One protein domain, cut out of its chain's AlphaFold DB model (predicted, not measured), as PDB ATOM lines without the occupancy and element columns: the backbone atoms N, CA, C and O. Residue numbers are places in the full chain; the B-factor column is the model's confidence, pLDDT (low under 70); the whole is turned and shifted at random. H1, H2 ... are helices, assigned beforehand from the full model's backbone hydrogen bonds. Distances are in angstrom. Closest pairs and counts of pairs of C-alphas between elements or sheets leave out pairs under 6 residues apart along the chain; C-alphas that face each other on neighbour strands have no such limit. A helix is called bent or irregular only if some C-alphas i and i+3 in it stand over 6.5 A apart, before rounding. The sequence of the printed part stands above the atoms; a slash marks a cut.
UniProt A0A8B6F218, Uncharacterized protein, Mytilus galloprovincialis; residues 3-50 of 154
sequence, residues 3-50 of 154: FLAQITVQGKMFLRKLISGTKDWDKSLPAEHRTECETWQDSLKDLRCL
ATOM      1  N   PHE A   3      32.593  35.619  44.292       78.19
ATOM      2  CA  PHE A   3      31.599  36.697  44.406       78.19
ATOM      3  C   PHE A   3      30.515  36.651  43.322       78.19
ATOM      4  O   PHE A   3      29.388  37.071  43.543       78.19
ATOM      5  N   LEU A   4      30.851  36.106  42.152       83.62
ATOM      6  CA  LEU A   4      29.940  35.978  41.018       83.62
ATOM      7  C   LEU A   4      29.269  34.600  40.968       83.62
ATOM      8  O   LEU A   4      28.563  34.298  40.006       83.62
ATOM      9  N   ALA A   5      29.513  33.732  41.958       83.69
ATOM     10  CA  ALA A   5      29.020  32.360  41.949       83.69
ATOM     11  C   ALA A   5      27.496  32.321  41.818       83.69
ATOM     12  O   ALA A   5      26.999  31.592  40.970       83.69
ATOM     13  N   GLN A   6      26.771  33.170  42.551       78.31
ATOM     14  CA  GLN A   6      25.308  33.187  42.505       78.31
ATOM     15  C   GLN A   6      24.777  33.463  41.091       78.31
ATOM     16  O   GLN A   6      23.957  32.711  40.579       78.31
ATOM     17  N   ILE A   7      25.307  34.478  40.408       84.62
ATOM     18  CA  ILE A   7      24.840  34.868  39.069       84.62
ATOM     19  C   ILE A   7      25.317  33.879  37.995       84.62
ATOM     20  O   ILE A   7      24.580  33.522  37.072       84.62
ATOM     21  N   THR A   8      26.549  33.384  38.119       87.12
ATOM     22  CA  THR A   8      27.113  32.433  37.150       87.12
ATOM     23  C   THR A   8      26.504  31.039  37.265       87.12
ATOM     24  O   THR A   8      26.371  30.361  36.248       87.12
ATOM     25  N   VAL A   9      26.111  30.598  38.462       88.44
ATOM     26  CA  VAL A   9      25.418  29.319  38.667       88.44
ATOM     27  C   VAL A   9      24.046  29.347  38.012       88.44
ATOM     28  O   VAL A   9      23.754  28.432  37.249       88.44
ATOM     29  N   GLN A  10      23.256  30.409  38.210       87.06
ATOM     30  CA  GLN A  10      21.950  30.550  37.554       87.06
ATOM     31  C   GLN A  10      22.075  30.466  36.026       87.06
ATOM     32  O   GLN A  10      21.396  29.664  35.390       87.06
ATOM     33  N   GLY A  11      23.036  31.187  35.440       89.12
ATOM     34  CA  GLY A  11      23.288  31.132  33.997       89.12
ATOM     35  C   GLY A  11      23.715  29.749  33.505       89.12
ATOM     36  O   GLY A  11      23.252  29.285  32.465       89.12
ATOM     37  N   LYS A  12      24.565  29.044  34.262       88.94
ATOM     38  CA  LYS A  12      24.981  27.671  33.931       88.94
ATOM     39  C   LYS A  12      23.826  26.676  34.024       88.94
ATOM     40  O   LYS A  12      23.745  25.780  33.187       88.94
ATOM     41  N   MET A  13      22.954  26.813  35.023       88.00
ATOM     42  CA  MET A  13      21.759  25.976  35.152       88.00
ATOM     43  C   MET A  13      20.792  26.222  33.993       88.00
ATOM     44  O   MET A  13      20.341  25.261  33.371       88.00
ATOM     45  N   PHE A  14      20.564  27.488  33.639       88.00
ATOM     46  CA  PHE A  14      19.748  27.864  32.488       88.00
ATOM     47  C   PHE A  14      20.307  27.303  31.174       88.00
ATOM     48  O   PHE A  14      19.603  26.618  30.436       88.00
ATOM     49  N   LEU A  15      21.601  27.503  30.906       87.31
ATOM     50  CA  LEU A  15      22.251  26.974  29.705       87.31
ATOM     51  C   LEU A  15      22.145  25.444  29.627       87.31
ATOM     52  O   LEU A  15      21.852  24.886  28.574       87.31
ATOM     53  N   ARG A  16      22.342  24.756  30.754       85.69
ATOM     54  CA  ARG A  16      22.201  23.299  30.840       85.69
ATOM     55  C   ARG A  16      20.775  22.836  30.533       85.69
ATOM     56  O   ARG A  16      20.612  21.827  29.846       85.69
ATOM     57  N   LYS A  17      19.761  23.559  31.016       84.94
ATOM     58  CA  LYS A  17      18.345  23.301  30.715       84.94
ATOM     59  C   LYS A  17      18.077  23.421  29.214       84.94
ATOM     60  O   LYS A  17      17.468  22.520  28.645       84.94
ATOM     61  N   LEU A  18      18.611  24.461  28.568       84.38
ATOM     62  CA  LEU A  18      18.489  24.645  27.120       84.38
ATOM     63  C   LEU A  18      19.145  23.508  26.337       84.38
ATOM     64  O   LEU A  18      18.476  22.881  25.525       84.38
ATOM     65  N   ILE A  19      20.410  23.189  26.630       82.44
ATOM     66  CA  ILE A  19      21.160  22.130  25.929       82.44
ATOM     67  C   ILE A  19      20.483  20.761  26.082       82.44
ATOM     68  O   ILE A  19      20.523  19.944  25.170       82.44
ATOM     69  N   SER A  20      19.841  20.500  27.223       78.12
ATOM     70  CA  SER A  20      19.131  19.232  27.444       78.12
ATOM     71  C   SER A  20      17.841  19.125  26.615       78.12
ATOM     72  O   SER A  20      17.378  18.018  26.353       78.12
ATOM     73  N   GLY A  21      17.256  20.260  26.213       73.81
ATOM     74  CA  GLY A  21      16.008  20.333  25.448       73.81
ATOM     75  C   GLY A  21      16.182  20.614  23.951       73.81
ATOM     76  O   GLY A  21      15.276  20.318  23.172       73.81
ATOM     77  N   THR A  22      17.319  21.164  23.515       67.75
ATOM     78  CA  THR A  22      17.562  21.526  22.113       67.75
ATOM     79  C   THR A  22      18.561  20.584  21.441       67.75
ATOM     80  O   THR A  22      19.627  20.279  21.960       67.75
ATOM     81  N   LYS A  23      18.222  20.125  20.229       63.94
ATOM     82  CA  LYS A  23      19.145  19.366  19.363       63.94
ATOM     83  C   LYS A  23      20.017  20.263  18.480       63.94
ATOM     84  O   LYS A  23      20.935  19.765  17.843       63.94
ATOM     85  N   ASP A  24      19.683  21.549  18.401       72.94
ATOM     86  CA  ASP A  24      20.185  22.463  17.382       72.94
ATOM     87  C   ASP A  24      20.422  23.838  18.015       72.94
ATOM     88  O   ASP A  24      19.485  24.462  18.520       72.94
ATOM     89  N   TRP A  25      21.684  24.258  18.067       75.56
ATOM     90  CA  TRP A  25      22.126  25.465  18.773       75.56
ATOM     91  C   TRP A  25      21.834  26.750  17.984       75.56
ATOM     92  O   TRP A  25      21.780  27.825  18.575       75.56
ATOM     93  N   ASP A  26      21.585  26.617  16.676       78.44
ATOM     94  CA  ASP A  26      21.290  27.710  15.742       78.44
ATOM     95  C   ASP A  26      19.824  28.179  15.788       78.44
ATOM     96  O   ASP A  26      19.452  29.179  15.169       78.44
ATOM     97  N   LYS A  27      18.948  27.464  16.507       76.62
ATOM     98  CA  LYS A  27      17.524  27.809  16.596       76.62
ATOM     99  C   LYS A  27      17.267  28.888  17.642       76.62
ATOM    100  O   LYS A  27      17.822  28.866  18.738       76.62
ATOM    101  N   SER A  28      16.348  29.798  17.318       77.75
ATOM    102  CA  SER A  28      15.879  30.837  18.236       77.75
ATOM    103  C   SER A  28      15.399  30.253  19.566       77.75
ATOM    104  O   SER A  28      14.734  29.215  19.599       77.75
ATOM    105  N   LEU A  29      15.691  30.966  20.659       79.06
ATOM    106  CA  LEU A  29      15.267  30.597  22.007       79.06
ATOM    107  C   LEU A  29      13.733  30.429  22.065       79.06
ATOM    108  O   LEU A  29      13.019  31.363  21.681       79.06
ATOM    109  N   PRO A  30      13.211  29.287  22.559       81.25
ATOM    110  CA  PRO A  30      11.776  29.098  22.745       81.25
ATOM    111  C   PRO A  30      11.176  30.201  23.619       81.25
ATOM    112  O   PRO A  30      11.789  30.623  24.604       81.25
ATOM    113  N   ALA A  31       9.958  30.643  23.291       82.81
ATOM    114  CA  ALA A  31       9.278  31.718  24.020       82.81
ATOM    115  C   ALA A  31       9.152  31.422  25.528       82.81
ATOM    116  O   ALA A  31       9.253  32.332  26.345       82.81
ATOM    117  N   GLU A  32       9.035  30.144  25.890       82.75
ATOM    118  CA  GLU A  32       8.957  29.646  27.270       82.75
ATOM    119  C   GLU A  32      10.204  29.959  28.116       82.75
ATOM    120  O   GLU A  32      10.107  30.115  29.330       82.75
ATOM    121  N   HIS A  33      11.379  30.078  27.491       84.25
ATOM    122  CA  HIS A  33      12.653  30.335  28.175       84.25
ATOM    123  C   HIS A  33      13.099  31.795  28.100       84.25
ATOM    124  O   HIS A  33      14.093  32.170  28.723       84.25
ATOM    125  N   ARG A  34      12.377  32.632  27.347       84.69
ATOM    126  CA  ARG A  34      12.734  34.036  27.133       84.69
ATOM    127  C   ARG A  34      12.716  34.830  28.436       84.69
ATOM    128  O   ARG A  34      13.698  35.500  28.729       84.69
ATOM    129  N   THR A  35      11.672  34.684  29.247       87.44
ATOM    130  CA  THR A  35      11.548  35.393  30.531       87.44
ATOM    131  C   THR A  35      12.660  35.012  31.512       87.44
ATOM    132  O   THR A  35      13.226  35.873  32.181       87.44
ATOM    133  N   GLU A  36      13.012  33.725  31.580       87.50
ATOM    134  CA  GLU A  36      14.107  33.220  32.422       87.50
ATOM    135  C   GLU A  36      15.463  33.776  31.950       87.50
ATOM    136  O   GLU A  36      16.274  34.229  32.759       87.50
ATOM    137  N   CYS A  37      15.672  33.830  30.631       87.19
ATOM    138  CA  CYS A  37      16.853  34.424  30.010       87.19
ATOM    139  C   CYS A  37      16.970  35.927  30.296       87.19
ATOM    140  O   CYS A  37      18.042  36.393  30.670       87.19
ATOM    141  N   GLU A  38      15.880  36.678  30.130       89.94
ATOM    142  CA  GLU A  38      15.819  38.120  30.395       89.94
ATOM    143  C   GLU A  38      16.075  38.408  31.881       89.94
ATOM    144  O   GLU A  38      16.915  39.244  32.200       89.94
ATOM    145  N   THR A  39      15.480  37.626  32.787       90.12
ATOM    146  CA  THR A  39      15.715  37.736  34.239       90.12
ATOM    147  C   THR A  39      17.185  37.497  34.593       90.12
ATOM    148  O   THR A  39      17.786  38.256  35.356       90.12
ATOM    149  N   TRP A  40      17.801  36.455  34.026       90.69
ATOM    150  CA  TRP A  40      19.223  36.198  34.244       90.69
ATOM    151  C   TRP A  40      20.099  37.319  33.664       90.69
ATOM    152  O   TRP A  40      21.026  37.778  34.334       90.69
ATOM    153  N   GLN A  41      19.792  37.810  32.462       89.19
ATOM    154  CA  GLN A  41      20.504  38.938  31.854       89.19
ATOM    155  C   GLN A  41      20.380  40.217  32.686       89.19
ATOM    156  O   GLN A  41      21.356  40.956  32.822       89.19
ATOM    157  N   ASP A  42      19.215  40.469  33.272       90.00
ATOM    158  CA  ASP A  42      18.997  41.610  34.153       90.00
ATOM    159  C   ASP A  42      19.841  41.503  35.424       90.00
ATOM    160  O   ASP A  42      20.483  42.485  35.792       90.00
ATOM    161  N   SER A  43      19.984  40.307  36.007       87.81
ATOM    162  CA  SER A  43      20.875  40.095  37.162       87.81
ATOM    163  C   SER A  43      22.354  40.398  36.867       87.81
ATOM    164  O   SER A  43      23.127  40.723  37.769       87.81
ATOM    165  N   LEU A  44      22.781  40.342  35.596       88.19
ATOM    166  CA  LEU A  44      24.139  40.745  35.207       88.19
ATOM    167  C   LEU A  44      24.338  42.261  35.282       88.19
ATOM    168  O   LEU A  44      25.474  42.717  35.413       88.19
ATOM    169  N   LYS A  45      23.267  43.060  35.190       88.75
ATOM    170  CA  LYS A  45      23.361  44.525  35.277       88.75
ATOM    171  C   LYS A  45      23.813  44.959  36.669       88.75
ATOM    172  O   LYS A  45      24.590  45.909  36.765       88.75
ATOM    173  N   ASP A  46      23.437  44.210  37.703       84.00
ATOM    174  CA  ASP A  46      23.830  44.466  39.094       84.00
ATOM    175  C   ASP A  46      25.348  44.363  39.302       84.00
ATOM    176  O   ASP A  46      25.920  45.044  40.156       84.00
ATOM    177  N   LEU A  47      26.045  43.596  38.453       84.88
ATOM    178  CA  LEU A  47      27.505  43.480  38.492       84.88
ATOM    179  C   LEU A  47      28.228  44.790  38.190       84.88
ATOM    180  O   LEU A  47      29.377  44.950  38.594       84.88
ATOM    181  N   ARG A  48      27.574  45.739  37.510       86.75
ATOM    182  CA  ARG A  48      28.163  47.057  37.223       86.75
ATOM    183  C   ARG A  48      28.421  47.862  38.494       86.75
ATOM    184  O   ARG A  48      29.339  48.675  38.516       86.75
ATOM    185  N   CYS A  49      27.626  47.629  39.534       84.81
ATOM    186  CA  CYS A  49      27.735  48.319  40.814       84.81
ATOM    187  C   CYS A  49      28.570  47.533  41.837       84.81
ATOM    188  O   CYS A  49      28.803  48.022  42.941       84.81
ATOM    189  N   LEU A  50      29.025  46.319  41.496       84.44
ATOM    190  CA  LEU A  50      29.758  45.463  42.419       84.44
ATOM    191  C   LEU A  50      31.188  45.981  42.616       84.44
ATOM    192  O   LEU A  50      32.043  45.861  41.741       84.44
TER     193      LEU A  50
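AT A GLANCE: This is residues 3 to 50 of the 154 residues of an uncharacterized protein of Mytilus galloprovincialis (UniProt A0A8B6F218). What is the shape? It is a long helical hairpin: two helices of like length, H1 and H2, lie side by side and run opposite ways, and the link between them turns the chain round at one end. Residues 23 to 28 of that link stick out. What is it made of? The printed part has 48 residues, with H1 and then H2 along the chain and no named strand, and its class is all helix. How spread out is it? It is a loose rod, spanning 36 by 17 by 16 A, with a radius of gyration of the C-alphas of 12.0 A.

HOW THE PARTS SIT: How do the helices stand to each other? H1, residues 3 to 21, and H2, residues 31 to 49, form a helical hairpin, at a shallow tilt of 17 degrees, opposite ways. Where do they touch? H1 touches H2 with residues 7 to 14 alone, and H2 touches H1 with residues 36 to 44 alone; the closest C-alphas, those of Gly 11 and Trp 40, are 6.5 A apart. What do the backbones show? O i to N i+4 pairs are within hydrogen-bond range in 14 of 15 cases in H1 and 8 of 15 in H2, where 14 of 16 O i to N i+3 pairs are within range.

IN THESE COORDINATES: Where does H1 run? From C-alpha 3 at (31.599, 36.697, 44.406) it spans 29.5 A to C-alpha 21; it is irregular, with C-alphas 3 and 6 lying 7.5 A apart. And H2? It spans 30.0 A from C-alpha 31 to C-alpha 49 at (27.735, 48.319, 40.814); it is irregular, with C-alphas 32 and 35 lying 7.1 A apart.

THE WHOLE: How large is it? The two C-alphas farthest apart, those of Lys 23 and Cys 49, are 37.0 A apart. Is anything cut or long? The printed part has no cut, and the link of 9 residues from H1 to H2 is short. Where is confidence low? Residues 22 to 23 have pLDDT under 70, and the mean of the printed part is 83.6.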